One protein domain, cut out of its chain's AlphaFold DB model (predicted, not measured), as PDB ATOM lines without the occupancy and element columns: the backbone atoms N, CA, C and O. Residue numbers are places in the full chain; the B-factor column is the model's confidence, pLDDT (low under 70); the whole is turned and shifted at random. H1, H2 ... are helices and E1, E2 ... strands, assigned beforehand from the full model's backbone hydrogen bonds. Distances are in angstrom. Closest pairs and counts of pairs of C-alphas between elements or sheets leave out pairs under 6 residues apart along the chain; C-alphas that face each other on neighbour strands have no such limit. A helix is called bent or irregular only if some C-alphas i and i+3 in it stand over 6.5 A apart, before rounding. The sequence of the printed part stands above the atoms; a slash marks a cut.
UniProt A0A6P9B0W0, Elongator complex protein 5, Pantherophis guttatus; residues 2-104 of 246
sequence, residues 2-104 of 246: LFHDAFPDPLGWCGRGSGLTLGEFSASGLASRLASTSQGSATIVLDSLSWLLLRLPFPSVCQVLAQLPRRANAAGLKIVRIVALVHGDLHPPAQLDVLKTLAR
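Overview. This is residues 2 to 104 of the 246 residues of the protein "Elongator complex protein 5" of Pantherophis guttatus (UniProt A0A6P9B0W0). A narrow ribbon of two parallel strands, E1 and E2, has the helices H3 and H1 packed on one side, mainly along E2, while H4 runs beside H3 and the short H2 sits near the strands' ends. Residues 2 to 26 form a long stretch with no named element, their C-alphas lying 7 to 21 A from the mean of all C-alphas. The printed part has 103 residues, in the order H1 E1 H2 H3 E2 H4, class mixed. It is compact, with a radius of gyration of the C-alphas of 13.8 A and spans of 37 by 35 by 20 A.

Arrangement. E1, residues 40 to 46, and E2, residues 77 to 84, are parallel neighbours at 19 degrees; N 42 and O 78 are 2.9 A apart, within hydrogen-bond range. E2 bends by 66 degrees at residue 80. H3, residues 58 to 74, comes closest to E2 at the C-alphas of Pro 69 and Ile 79, 5.4 A. It has a kink of 41 degrees near residue 67 and is only just irregular, C-alphas 66 and 69 being 7.0 A apart. H1, residues 27 to 37, touches H3 at a steep tilt of 43 degrees, the same way; their closest C-alphas, of Ala 31 and Ala 72, are 4.4 A apart. H4, residues 93 to 102, touches H3 at a shallow tilt of 14 degrees, the same way, closest at the C-alphas of Cys 62 and Leu 99, 7.4 A. H2, residues 49 to 53, is close to H3 but not clearly touching: the closest C-alphas, of Leu 53 and Val 61, are 6.8 A apart. H1 and H4 are apart. E1, H2, H3 and E2 form a strand-helix-strand unit, two parallel strands joined through helices, with a right-handed crossover. Every O i to N i+4 pair is within hydrogen-bond range in H2 and H4, but 6 of 7 in H1 and 11 of 13 in H3.

Along the chain. E1 is 19.4 A long and E2 18.8 A. H3 measures 24.8 A, H1 15.6 A and H4 14.7 A. H1 begins at C-alpha 27 (39.138, 38.261, -43.528), and H4 ends at C-alpha 102 (23.630, 38.267, -45.085).

Size, cuts and confidence. The C-alphas farthest apart, of Gly 15 and Arg 104, are 37.9 A apart. The printed part has no cut and no long link. Mean pLDDT of the printed part is 88.1, with residues 15 to 19 under 70.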
ATOM      1  N   LEU A   2      38.174  53.310 -32.135       84.06
ATOM      2  CA  LEU A   2      39.405  53.267 -32.925       84.06
ATOM      3  C   LEU A   2      39.031  53.580 -34.371       84.06
ATOM      4  O   LEU A   2      38.137  52.936 -34.917       84.06
ATOM      5  N   PHE A   3      39.667  54.592 -34.952       84.81
ATOM      6  CA  PHE A   3      39.417  54.997 -36.329       84.81
ATOM      7  C   PHE A   3      40.535  54.465 -37.221       84.81
ATOM      8  O   PHE A   3      41.711  54.710 -36.957       84.81
ATOM      9  N   HIS A   4      40.158  53.728 -38.262       82.69
ATOM     10  CA  HIS A   4      41.081  53.239 -39.276       82.69
ATOM     11  C   HIS A   4      40.771  53.960 -40.580       82.69
ATOM     12  O   HIS A   4      39.739  53.698 -41.196       82.69
ATOM     13  N   ASP A   5      41.657  54.869 -40.979       82.69
ATOM     14  CA  ASP A   5      41.501  55.589 -42.234       82.69
ATOM     15  C   ASP A   5      42.035  54.751 -43.405       82.69
ATOM     16  O   ASP A   5      43.209  54.372 -43.437       82.69
ATOM     17  N   ALA A   6      41.153  54.441 -44.351       80.00
ATOM     18  CA  ALA A   6      41.455  53.664 -45.553       80.00
ATOM     19  C   ALA A   6      41.346  54.502 -46.842       80.00
ATOM     20  O   ALA A   6      41.484  53.964 -47.940       80.00
ATOM     21  N   PHE A   7      41.086  55.811 -46.735       83.25
ATOM     22  CA  PHE A   7      40.847  56.693 -47.881       83.25
ATOM     23  C   PHE A   7      42.080  57.439 -48.446       83.25
ATOM     24  O   PHE A   7      42.080  57.714 -49.646       83.25
ATOM     25  N   PRO A   8      43.136  57.767 -47.671       83.88
ATOM     26  CA  PRO A   8      44.277  58.528 -48.185       83.88
ATOM     27  C   PRO A   8      45.068  57.819 -49.286       83.88
ATOM     28  O   PRO A   8      45.588  58.481 -50.179       83.88
ATOM     29  N   ASP A   9      45.182  56.491 -49.213       84.31
ATOM     30  CA  ASP A   9      45.885  55.683 -50.215       84.31
ATOM     31  C   ASP A   9      45.293  54.263 -50.326       84.31
ATOM     32  O   ASP A   9      45.929  53.270 -49.967       84.31
ATOM     33  N   PRO A  10      44.047  54.135 -50.808       81.69
ATOM     34  CA  PRO A  10      43.341  52.860 -50.842       81.69
ATOM     35  C   PRO A  10      43.984  51.829 -51.774       81.69
ATOM     36  O   PRO A  10      43.767  50.627 -51.619       81.69
ATOM     37  N   LEU A  11      44.730  52.290 -52.781       84.19
ATOM     38  CA  LEU A  11      45.397  51.439 -53.766       84.19
ATOM     39  C   LEU A  11      46.879  51.206 -53.434       84.19
ATOM     40  O   LEU A  11      47.532  50.429 -54.127       84.19
ATOM     41  N   GLY A  12      47.404  51.839 -52.381       81.19
ATOM     42  CA  GLY A  12      48.806  51.719 -51.981       81.19
ATOM     43  C   GLY A  12      49.790  52.368 -52.961       81.19
ATOM     44  O   GLY A  12      50.961  51.994 -52.989       81.19
ATOM     45  N   TRP A  13      49.335  53.298 -53.802       82.62
ATOM     46  CA  TRP A  13      50.152  53.925 -54.846       82.62
ATOM     47  C   TRP A  13      51.126  54.962 -54.291       82.62
ATOM     48  O   TRP A  13      52.165  55.216 -54.895       82.62
ATOM     49  N   CYS A  14      50.817  55.558 -53.140       78.62
ATOM     50  CA  CYS A  14      51.653  56.577 -52.515       78.62
ATOM     51  C   CYS A  14      52.763  55.981 -51.637       78.62
ATOM     52  O   CYS A  14      53.579  56.737 -51.110       78.62
ATOM     53  N   GLY A  15      52.796  54.657 -51.434       69.50
ATOM     54  CA  GLY A  15      53.834  53.970 -50.653       69.50
ATOM     55  C   GLY A  15      53.865  54.349 -49.165       69.50
ATOM     56  O   GLY A  15      54.780  53.958 -48.439       69.50
ATOM     57  N   ARG A  16      52.867  55.099 -48.677       63.03
ATOM     58  CA  ARG A  16      52.693  55.418 -47.256       63.03
ATOM     59  C   ARG A  16      52.105  54.190 -46.566       63.03
ATOM     60  O   ARG A  16      50.897  54.103 -46.381       63.03
ATOM     61  N   GLY A  17      52.960  53.233 -46.209       56.88
ATOM     62  CA  GLY A  17      52.623  51.907 -45.659       56.88
ATOM     63  C   GLY A  17      51.931  51.880 -44.286       56.88
ATOM     64  O   GLY A  17      52.350  51.142 -43.402       56.88
ATOM     65  N   SER A  18      50.884  52.677 -44.084       58.84
ATOM     66  CA  SER A  18      50.142  52.781 -42.819       58.84
ATOM     67  C   SER A  18      48.627  52.592 -42.958       58.84
ATOM     68  O   SER A  18      47.969  52.342 -41.950       58.84
ATOM     69  N   GLY A  19      48.072  52.668 -44.174       66.06
ATOM     70  CA  GLY A  19      46.632  52.531 -44.426       66.06
ATOM     71  C   GLY A  19      46.189  51.102 -44.755       66.06
ATOM     72  O   GLY A  19      46.979  50.286 -45.226       66.06
ATOM     73  N   LEU A  20      44.903  50.815 -44.533       74.69
ATOM     74  CA  LEU A  20      44.231  49.632 -45.082       74.69
ATOM     75  C   LEU A  20      44.122  49.788 -46.603       74.69
ATOM     76  O   LEU A  20      43.403  50.663 -47.080       74.69
ATOM     77  N   THR A  21      44.818  48.940 -47.357       82.19
ATOM     78  CA  THR A  21      44.727  48.929 -48.824       82.19
ATOM     79  C   THR A  21      43.703  47.905 -49.309       82.19
ATOM     80  O   THR A  21      43.357  46.953 -48.607       82.19
ATOM     81  N   LEU A  22      43.237  48.061 -50.551       81.50
ATOM     82  CA  LEU A  22      42.301  47.131 -51.188       81.50
ATOM     83  C   LEU A  22      42.849  45.692 -51.223       81.50
ATOM     84  O   LEU A  22      42.097  44.741 -51.033       81.50
ATOM     85  N   GLY A  23      44.162  45.534 -51.431       74.62
ATOM     86  CA  GLY A  23      44.828  44.227 -51.447       74.62
ATOM     87  C   GLY A  23      44.869  43.544 -50.079       74.62
ATOM     88  O   GLY A  23      44.917  42.319 -49.993       74.62
ATOM     89  N   GLU A  24      44.792  44.317 -48.997       77.88
ATOM     90  CA  GLU A  24      44.740  43.799 -47.631       77.88
ATOM     91  C   GLU A  24      43.318  43.497 -47.149       77.88
ATOM     92  O   GLU A  24      43.151  42.954 -46.051       77.88
ATOM     93  N   PHE A  25      42.294  43.804 -47.959       84.75
ATOM     94  CA  PHE A  25      40.897  43.510 -47.659       84.75
ATOM     95  C   PHE A  25      40.622  42.000 -47.737       84.75
ATOM     96  O   PHE A  25      40.017  41.466 -48.664       84.75
ATOM     97  N   SER A  26      41.095  41.291 -46.719       89.25
ATOM     98  CA  SER A  26      40.906  39.864 -46.506       89.25
ATOM     99  C   SER A  26      40.427  39.631 -45.080       89.25
ATOM    100  O   SER A  26      40.777  40.372 -44.160       89.25
ATOM    101  N   ALA A  27      39.648  38.570 -44.863       89.19
ATOM    102  CA  ALA A  27      39.138  38.261 -43.528       89.19
ATOM    103  C   ALA A  27      40.273  38.039 -42.511       89.19
ATOM    104  O   ALA A  27      40.160  38.468 -41.367       89.19
ATOM    105  N   SER A  28      41.376  37.408 -42.931       89.12
ATOM    106  CA  SER A  28      42.545  37.167 -42.077       89.12
ATOM    107  C   SER A  28      43.355  38.438 -41.812       89.12
ATOM    108  O   SER A  28      43.741  38.668 -40.670       89.12
ATOM    109  N   GLY A  29      43.588  39.270 -42.835       88.19
ATOM    110  CA  GLY A  29      44.331  40.529 -42.691       88.19
ATOM    111  C   GLY A  29      43.587  41.556 -41.838       88.19
ATOM    112  O   GLY A  29      44.178  42.206 -40.979       88.19
ATOM    113  N   LEU A  30      42.265  41.647 -42.001       89.19
ATOM    114  CA  LEU A  30      41.422  42.464 -41.130       89.19
ATOM    115  C   LEU A  30      41.407  41.916 -39.700       89.19
ATOM    116  O   LEU A  30      41.571  42.682 -38.757       89.19
ATOM    117  N   ALA A  31      41.253  40.600 -39.521       89.38
ATOM    118  CA  ALA A  31      41.258  39.984 -38.197       89.38
ATOM    119  C   ALA A  31      42.569  40.235 -37.436       89.38
ATOM    120  O   ALA A  31      42.513  40.603 -36.264       89.38
ATOM    121  N   SER A  32      43.729  40.088 -38.084       87.69
ATOM    122  CA  SER A  32      45.028  40.319 -37.440       87.69
ATOM    123  C   SER A  32      45.229  41.783 -37.050       87.69
ATOM    124  O   SER A  32      45.609  42.059 -35.913       87.69
ATOM    125  N   ARG A  33      44.898  42.729 -37.943       86.50
ATOM    126  CA  ARG A  33      44.962  44.175 -37.658       86.50
ATOM    127  C   ARG A  33      44.003  44.593 -36.537       86.50
ATOM    128  O   ARG A  33      44.335  45.438 -35.708       86.50
ATOM    129  N   LEU A  34      42.804  44.017 -36.486       87.06
ATOM    130  CA  LEU A  34      41.833  44.326 -35.432       87.06
ATOM    131  C   LEU A  34      42.251  43.730 -34.081       87.06
ATOM    132  O   LEU A  34      42.139  44.408 -33.058       87.06
ATOM    133  N   ALA A  35      42.773  42.501 -34.077       85.56
ATOM    134  CA  ALA A  35      43.256  41.829 -32.873       85.56
ATOM    135  C   ALA A  35      44.525  42.480 -32.294       85.56
ATOM    136  O   ALA A  35      44.707  42.492 -31.080       85.56
ATOM    137  N   SER A  36      45.382  43.083 -33.128       84.44
ATOM    138  CA  SER A  36      46.541  43.842 -32.633       84.44
ATOM    139  C   SER A  36      46.147  45.144 -31.936       84.44
ATOM    140  O   SER A  36      46.912  45.670 -31.136       84.44
ATOM    141  N   THR A  37      44.971  45.684 -32.262       80.69
ATOM    142  CA  THR A  37      44.530  47.009 -31.803       80.69
ATOM    143  C   THR A  37      43.496  46.915 -30.675       80.69
ATOM    144  O   THR A  37      43.282  47.876 -29.939       80.69
ATOM    145  N   SER A  38      42.836  45.766 -30.514       79.25
ATOM    146  CA  SER A  38      41.775  45.571 -29.526       79.25
ATOM    147  C   SER A  38      41.741  44.139 -29.000       79.25
ATOM    148  O   SER A  38      41.989  43.193 -29.741       79.25
ATOM    149  N   GLN A  39      41.397  43.983 -27.721       79.25
ATOM    150  CA  GLN A  39      41.163  42.682 -27.093       79.25
ATOM    151  C   GLN A  39      39.725  42.583 -26.577       79.25
ATOM    152  O   GLN A  39      39.119  43.584 -26.191       79.25
ATOM    153  N   GLY A  40      39.175  41.368 -26.562       85.19
ATOM    154  CA  GLY A  40      37.831  41.104 -26.051       85.19
ATOM    155  C   GLY A  40      36.748  41.255 -27.118       85.19
ATOM    156  O   GLY A  40      36.805  40.590 -28.150       85.19
ATOM    157  N   SER A  41      35.717  42.063 -26.855       90.75
ATOM    158  CA  SER A  41      34.556  42.211 -27.742       90.75
ATOM    159  C   SER A  41      34.544  43.541 -28.494       90.75
ATOM    160  O   SER A  41      34.633  44.593 -27.864       90.75
ATOM    161  N   ALA A  42      34.339  43.510 -29.811       91.00
ATOM    162  CA  ALA A  42      34.332  44.706 -30.656       91.00
ATOM    163  C   ALA A  42      33.099  44.795 -31.567       91.00
ATOM    164  O   ALA A  42      32.541  43.784 -32.001       91.00
ATOM    165  N   THR A  43      32.693  46.026 -31.881       92.62
ATOM    166  CA  THR A  43      31.740  46.337 -32.956       92.62
ATOM    167  C   THR A  43      32.498  47.021 -34.081       92.62
ATOM    168  O   THR A  43      33.226  47.979 -33.831       92.62
ATOM    169  N   ILE A  44      32.328  46.529 -35.304       92.44
ATOM    170  CA  ILE A  44      32.969  47.088 -36.496       92.44
ATOM    171  C   ILE A  44      31.953  47.960 -37.219       92.44
ATOM    172  O   ILE A  44      30.823  47.532 -37.451       92.44
ATOM    173  N   VAL A  45      32.373  49.165 -37.589       93.75
ATOM    174  CA  VAL A  45      31.588  50.082 -38.412       93.75
ATOM    175  C   VAL A  45      32.353  50.320 -39.707       93.75
ATOM    176  O   VAL A  45      33.505  50.744 -39.675       93.75
ATOM    177  N   LEU A  46      31.720  50.009 -40.834       92.75
ATOM    178  CA  LEU A  46      32.219  50.270 -42.176       92.75
ATOM    179  C   LEU A  46      31.473  51.481 -42.732       92.75
ATOM    180  O   LEU A  46      30.268  51.414 -42.983       92.75
ATOM    181  N   ASP A  47      32.224  52.565 -42.909       91.81
ATOM    182  CA  ASP A  47      31.782  53.844 -43.471       91.81
ATOM    183  C   ASP A  47      31.077  53.684 -44.821       91.81
ATOM    184  O   ASP A  47      30.023  54.273 -45.009       91.81
ATOM    185  N   SER A  48      31.639  52.893 -45.740       91.88
ATOM    186  CA  SER A  48      31.103  52.727 -47.091       91.88
ATOM    187  C   SER A  48      31.528  51.382 -47.655       91.88
ATOM    188  O   SER A  48      32.634  51.187 -48.164       91.88
ATOM    189  N   LEU A  49      30.612  50.419 -47.594       93.62
ATOM    190  CA  LEU A  49      30.786  49.129 -48.250       93.62
ATOM    191  C   LEU A  49      30.662  49.262 -49.772       93.62
ATOM    192  O   LEU A  49      31.267  48.482 -50.507       93.62
ATOM    193  N   SER A  50      29.938  50.279 -50.255       94.44
ATOM    194  CA  SER A  50      29.796  50.549 -51.687       94.44
ATOM    195  C   SER A  50      31.138  50.737 -52.380       94.44
ATOM    196  O   SER A  50      31.321  50.243 -53.488       94.44
ATOM    197  N   TRP A  51      32.094  51.392 -51.719       91.50
ATOM    198  CA  TRP A  51      33.423  51.599 -52.285       91.50
ATOM    199  C   TRP A  51      34.168  50.277 -52.550       91.50
ATOM    200  O   TRP A  51      34.823  50.136 -53.583       91.50
ATOM    201  N   LEU A  52      34.014  49.286 -51.665       91.69
ATOM    202  CA  LEU A  52      34.592  47.949 -51.831       91.69
ATOM    203  C   LEU A  52      33.880  47.163 -52.934       91.69
ATOM    204  O   LEU A  52      34.536  46.558 -53.779       91.69
ATOM    205  N   LEU A  53      32.546  47.207 -52.955       93.44
ATOM    206  CA  LEU A  53      31.716  46.511 -53.944       93.44
ATOM    207  C   LEU A  53      31.955  46.998 -55.383       93.44
ATOM    208  O   LEU A  53      31.802  46.223 -56.320       93.44
ATOM    209  N   LEU A  54      32.368  48.257 -55.564       92.81
ATOM    210  CA  LEU A  54      32.712  48.815 -56.878       92.81
ATOM    211  C   LEU A  54      34.091  48.375 -57.400       92.81
ATOM    212  O   LEU A  54      34.383  48.576 -58.577       92.81
ATOM    213  N   ARG A  55      34.963  47.829 -56.544       90.81
ATOM    214  CA  ARG A  55      36.375  47.543 -56.880       90.81
ATOM    215  C   ARG A  55      36.765  46.081 -56.722       90.81
ATOM    216  O   ARG A  55      37.737  45.645 -57.331       90.81
ATOM    217  N   LEU A  56      36.042  45.341 -55.893       91.88
ATOM    218  CA  LEU A  56      36.264  43.928 -55.636       91.88
ATOM    219  C   LEU A  56      35.076  43.112 -56.149       91.88
ATOM    220  O   LEU A  56      33.946  43.602 -56.141       91.88
ATOM    221  N   PRO A  57      35.291  41.847 -56.543       93.44
ATOM    222  CA  PRO A  57      34.188  40.970 -56.904       93.44
ATOM    223  C   PRO A  57      33.183  40.855 -55.751       93.44
ATOM    224  O   PRO A  57      33.561  40.559 -54.613       93.44
ATOM    225  N   PHE A  58      31.895  41.036 -56.054       94.56
ATOM    226  CA  PHE A  58      30.805  40.964 -55.072       94.56
ATOM    227  C   PHE A  58      30.879  39.712 -54.167       94.56
ATOM    228  O   PHE A  58      30.848  39.867 -52.942       94.56
ATOM    229  N   PRO A  59      31.080  38.483 -54.699       94.06
ATOM    230  CA  PRO A  59      31.172  37.287 -53.861       94.06
ATOM    231  C   PRO A  59      32.343  37.330 -52.878       94.06
ATOM    232  O   PRO A  59      32.207  36.868 -51.747       94.06
ATOM    233  N   SER A  60      33.479  37.911 -53.275       93.25
ATOM    234  CA  SER A  60      34.661  38.038 -52.419       93.25
ATOM    235  C   SER A  60      34.376  38.938 -51.221       93.25
ATOM    236  O   SER A  60      34.710  38.582 -50.093       93.25
ATOM    237  N   VAL A  61      33.694  40.067 -51.434       94.38
ATOM    238  CA  VAL A  61      33.303  40.978 -50.347       94.38
ATOM    239  C   VAL A  61      32.337  40.287 -49.383       94.38
ATOM    240  O   VAL A  61      32.556  40.301 -48.171       94.38
ATOM    241  N   CYS A  62      31.315  39.606 -49.905       94.06
ATOM    242  CA  CYS A  62      30.375  38.826 -49.099       94.06
ATOM    243  C   CYS A  62      31.072  37.734 -48.274       94.06
ATOM    244  O   CYS A  62      30.782  37.575 -47.087       94.06
ATOM    245  N   GLN A  63      32.017  37.005 -48.875       94.12
ATOM    246  CA  GLN A  63      32.809  35.986 -48.187       94.12
ATOM    247  C   GLN A  63      33.655  36.588 -47.066       94.12
ATOM    248  O   GLN A  63      33.682  36.031 -45.968       94.12
ATOM    249  N   VAL A  64      34.306  37.731 -47.301       94.19
ATOM    250  CA  VAL A  64      35.084  38.424 -46.266       94.19
ATOM    251  C   VAL A  64      34.187  38.809 -45.093       94.19
ATOM    252  O   VAL A  64      34.512  38.464 -43.958       94.19
ATOM    253  N   LEU A  65      33.029  39.429 -45.345       93.81
ATOM    254  CA  LEU A  65      32.079  39.814 -44.293       93.81
ATOM    255  C   LEU A  65      31.568  38.608 -43.488       93.81
ATOM    256  O   LEU A  65      31.470  38.683 -42.265       93.81
ATOM    257  N   ALA A  66      31.284  37.487 -44.155       92.81
ATOM    258  CA  ALA A  66      30.807  36.267 -43.505       92.81
ATOM    259  C   ALA A  66      31.900  35.555 -42.684       92.81
ATOM    260  O   ALA A  66      31.619  34.974 -41.633       92.81
ATOM    261  N   GLN A  67      33.152  35.581 -43.150       94.00
ATOM    262  CA  GLN A  67      34.273  34.898 -42.497       94.00
ATOM    263  C   GLN A  67      34.929  35.729 -41.393       94.00
ATOM    264  O   GLN A  67      35.484  35.151 -40.455       94.00
ATOM    265  N   LEU A  68      34.866  37.059 -41.477       93.81
ATOM    266  CA  LEU A  68      35.550  37.977 -40.567       93.81
ATOM    267  C   LEU A  68      35.249  37.700 -39.079       93.81
ATOM    268  O   LEU A  68      36.212  37.585 -38.323       93.81
ATOM    269  N   PRO A  69      33.992  37.477 -38.634       92.62
ATOM    270  CA  PRO A  69      33.705  37.126 -37.240       92.62
ATOM    271  C   PRO A  69      34.414  35.854 -36.767       92.62
ATOM    272  O   PRO A  69      34.929  35.808 -35.653       92.62
ATOM    273  N   ARG A  70      34.470  34.821 -37.620       92.88
ATOM    274  CA  ARG A  70      35.122  33.543 -37.294       92.88
ATOM    275  C   ARG A  70      36.639  33.704 -37.216       92.88
ATOM    276  O   ARG A  70      37.257  33.199 -36.284       92.88
ATOM    277  N   ARG A  71      37.231  34.425 -38.176       92.88
ATOM    278  CA  ARG A  71      38.680  34.680 -38.238       92.88
ATOM    279  C   ARG A  71      39.155  35.569 -37.092       92.88
ATOM    280  O   ARG A  71      40.176  35.267 -36.488       92.88
ATOM    281  N   ALA A  72      38.398  36.609 -36.756       91.56
ATOM    282  CA  ALA A  72      38.695  37.468 -35.615       91.56
ATOM    283  C   ALA A  72      38.635  36.695 -34.296       91.56
ATOM    284  O   ALA A  72      39.529  36.847 -33.468       91.56
ATOM    285  N   ASN A  73      37.650  35.802 -34.131       91.56
ATOM    286  CA  ASN A  73      37.542  34.988 -32.922       91.56
ATOM    287  C   ASN A  73      38.758  34.062 -32.754       91.56
ATOM    288  O   ASN A  73      39.323  33.973 -31.670       91.56
ATOM    289  N   ALA A  74      39.229  33.453 -33.848       90.56
ATOM    290  CA  ALA A  74      40.467  32.671 -33.841       90.56
ATOM    291  C   ALA A  74      41.713  33.508 -33.481       90.56
ATOM    292  O   ALA A  74      42.664  32.974 -32.921       90.56
ATOM    293  N   ALA A  75      41.699  34.814 -33.766       88.06
ATOM    294  CA  ALA A  75      42.747  35.762 -33.384       88.06
ATOM    295  C   ALA A  75      42.555  36.371 -31.974       88.06
ATOM    296  O   ALA A  75      43.298  37.273 -31.599       88.06
ATOM    297  N   GLY A  76      41.572  35.904 -31.191       88.25
ATOM    298  CA  GLY A  76      41.308  36.383 -29.827       88.25
ATOM    299  C   GLY A  76      40.361  37.587 -29.723       88.25
ATOM    300  O   GLY A  76      40.235  38.173 -28.648       88.25
ATOM    301  N   LEU A  77      39.675  37.955 -30.812       90.25
ATOM    302  CA  LEU A  77      38.731  39.074 -30.860       90.25
ATOM    303  C   LEU A  77      37.302  38.612 -31.187       90.25
ATOM    304  O   LEU A  77      37.005  38.112 -32.271       90.25
ATOM    305  N   LYS A  78      36.358  38.871 -30.284       92.75
ATOM    306  CA  LYS A  78      34.937  38.573 -30.478       92.75
ATOM    307  C   LYS A  78      34.221  39.740 -31.161       92.75
ATOM    308  O   LYS A  78      33.839  40.716 -30.517       92.75
ATOM    309  N   ILE A  79      33.958  39.622 -32.458       92.56
ATOM    310  CA  ILE A  79      33.126  40.601 -33.174       92.56
ATOM    311  C   ILE A  79      31.655  40.385 -32.799       92.56
ATOM    312  O   ILE A  79      31.069  39.348 -33.107       92.56
ATOM    313  N   VAL A  80      31.053  41.371 -32.131       92.38
ATOM    314  CA  VAL A  80      29.652  41.332 -31.677       92.38
ATOM    315  C   VAL A  80      28.702  41.743 -32.797       92.38
ATOM    316  O   VAL A  80      27.647  41.134 -32.979       92.38
ATOM    317  N   ARG A  81      29.067  42.785 -33.548       92.69
ATOM    318  CA  ARG A  81      28.253  43.344 -34.628       92.69
ATOM    319  C   ARG A  81      29.150  43.958 -35.698       92.69
ATOM    320  O   ARG A  81      30.190  44.534 -35.385       92.69
ATOM    321  N   ILE A  82      28.708  43.848 -36.945       94.25
ATOM    322  CA  ILE A  82      29.251  44.585 -38.084       94.25
ATOM    323  C   ILE A  82      28.122  45.480 -38.591       94.25
ATOM    324  O   ILE A  82      27.024  44.994 -38.855       94.25
ATOM    325  N   VAL A  83      28.380  46.779 -38.672       95.12
ATOM    326  CA  VAL A  83      27.485  47.777 -39.260       95.12
ATOM    327  C   VAL A  83      28.163  48.288 -40.518       95.12
ATOM    328  O   VAL A  83      29.336  48.642 -40.466       95.12
ATOM    329  N   ALA A  84      27.457  48.301 -41.643       95.00
ATOM    330  CA  ALA A  84      28.009  48.741 -42.917       95.00
ATOM    331  C   ALA A  84      27.004  49.634 -43.641       95.00
ATOM    332  O   ALA A  84      25.838  49.260 -43.770       95.00
ATOM    333  N   LEU A  85      27.458  50.792 -44.116       95.44
ATOM    334  CA  LEU A  85      26.655  51.662 -44.966       95.44
ATOM    335  C   LEU A  85      26.789  51.231 -46.427       95.44
ATOM    336  O   LEU A  85      27.886  50.957 -46.920       95.44
ATOM    337  N   VAL A  86      25.659  51.196 -47.128       95.44
ATOM    338  CA  VAL A  86      25.590  50.890 -48.555       95.44
ATOM    339  C   VAL A  86      24.729  51.949 -49.221       95.44
ATOM    340  O   VAL A  86      23.574  52.151 -48.850       95.44
ATOM    341  N   HIS A  87      25.292  52.597 -50.229       94.00
ATOM    342  CA  HIS A  87      24.584  53.503 -51.124       94.00
ATOM    343  C   HIS A  87      23.835  52.680 -52.177       94.00
ATOM    344  O   HIS A  87      24.463  52.071 -53.044       94.00
ATOM    345  N   GLY A  88      22.508  52.587 -52.044       91.44
ATOM    346  CA  GLY A  88      21.667  51.705 -52.864       91.44
ATOM    347  C   GLY A  88      21.522  52.126 -54.330       91.44
ATOM    348  O   GLY A  88      21.147  51.312 -55.161       91.44
ATOM    349  N   ASP A  89      21.843  53.371 -54.657       92.06
ATOM    350  CA  ASP A  89      21.889  53.930 -56.011       92.06
ATOM    351  C   ASP A  89      23.110  53.468 -56.824       92.06
ATOM    352  O   ASP A  89      23.075  53.492 -58.052       92.06
ATOM    353  N   LEU A  90      24.175  53.012 -56.158       94.56
ATOM    354  CA  LEU A  90      25.415  52.572 -56.807       94.56
ATOM    355  C   LEU A  90      25.436  51.082 -57.173       94.56
ATOM    356  O   LEU A  90      26.396  50.634 -57.801       94.56
ATOM    357  N   HIS A  91      24.419  50.308 -56.778       94.44
ATOM    358  CA  HIS A  91      24.412  48.848 -56.919       94.44
ATOM    359  C   HIS A  91      23.112  48.329 -57.533       94.44
ATOM    360  O   HIS A  91      22.034  48.827 -57.206       94.44
ATOM    361  N   PRO A  92      23.170  47.278 -58.368       93.94
ATOM    362  CA  PRO A  92      21.978  46.605 -58.865       93.94
ATOM    363  C   PRO A  92      21.097  46.066 -57.724       93.94
ATOM    364  O   PRO A  92      21.625  45.536 -56.740       93.94
ATOM    365  N   PRO A  93      19.758  46.080 -57.876       92.31
ATOM    366  CA  PRO A  93      18.839  45.619 -56.833       92.31
ATOM    367  C   PRO A  93      19.085  44.156 -56.439       92.31
ATOM    368  O   PRO A  93      19.088  43.836 -55.255       92.31
ATOM    369  N   ALA A  94      19.423  43.293 -57.403       92.50
ATOM    370  CA  ALA A  94      19.739  41.889 -57.141       92.50
ATOM    371  C   ALA A  94      20.932  41.706 -56.180       92.50
ATOM    372  O   ALA A  94      20.902  40.837 -55.310       92.50
ATOM    373  N   GLN A  95      21.975  42.538 -56.292       92.81
ATOM    374  CA  GLN A  95      23.122  42.488 -55.374       92.81
ATOM    375  C   GLN A  95      22.736  42.970 -53.975       92.81
ATOM    376  O   GLN A  95      23.148  42.378 -52.976       92.81
ATOM    377  N   LEU A  96      21.916  44.020 -53.900       92.56
ATOM    378  CA  LEU A  96      21.398  44.524 -52.635       92.56
ATOM    379  C   LEU A  96      20.541  43.473 -51.932       92.56
ATOM    380  O   LEU A  96      20.670  43.309 -50.725       92.56
ATOM    381  N   ASP A  97      19.714  42.727 -52.659       91.06
ATOM    382  CA  ASP A  97      18.872  41.684 -52.074       91.06
ATOM    383  C   ASP A  97      19.702  40.538 -51.495       91.06
ATOM    384  O   ASP A  97      19.470  40.132 -50.354       91.06
ATOM    385  N   VAL A  98      20.750  40.098 -52.198       91.81
ATOM    386  CA  VAL A  98      21.714  39.132 -51.650       91.81
ATOM    387  C   VAL A  98      22.412  39.697 -50.412       91.81
ATOM    388  O   VAL A  98      22.521  39.005 -49.400       91.81
ATOM    389  N   LEU A  99      22.828  40.963 -50.424       92.06
ATOM    390  CA  LEU A  99      23.477  41.582 -49.268       92.06
ATOM    391  C   LEU A  99      22.537  41.687 -48.055       92.06
ATOM    392  O   LEU A  99      22.948  41.402 -46.929       92.06
ATOM    393  N   LYS A 100      21.256  42.004 -48.280       90.50
ATOM    394  CA  LYS A 100      20.213  41.971 -47.243       90.50
ATOM    395  C   LYS A 100      20.070  40.575 -46.644       90.50
ATOM    396  O   LYS A 100      19.771  40.469 -45.458       90.50
ATOM    397  N   THR A 101      20.299  39.507 -47.418       88.25
ATOM    398  CA  THR A 101      20.224  38.143 -46.871       88.25
ATOM    399  C   THR A 101      21.327  37.815 -45.869       88.25
ATOM    400  O   THR A 101      21.085  37.035 -44.947       88.25
ATOM    401  N   LEU A 102      22.502  38.436 -46.008       88.94
ATOM    402  CA  LEU A 102      23.630  38.267 -45.085       88.94
ATOM    403  C   LEU A 102      23.414  39.016 -43.765       88.94
ATOM    404  O   LEU A 102      23.978  38.647 -42.734       88.94
ATOM    405  N   ALA A 103      22.608  40.076 -43.791       89.38
ATOM    406  CA  ALA A 103      22.359  40.925 -42.642       89.38
ATOM    407  C   ALA A 103      21.211  40.392 -41.773       89.38
ATOM    408  O   ALA A 103      20.167  39.952 -42.254       89.38
ATOM    409  N   ARG A 104      21.379  40.492 -40.450       88.44
ATOM    410  CA  ARG A 104      20.292  40.233 -39.491       88.44
ATOM    411  C   ARG A 104      19.341  41.427 -39.362       88.44
ATOM    412  O   ARG A 104      18.166  41.253 -39.059       88.44
TER     413      ARG A 104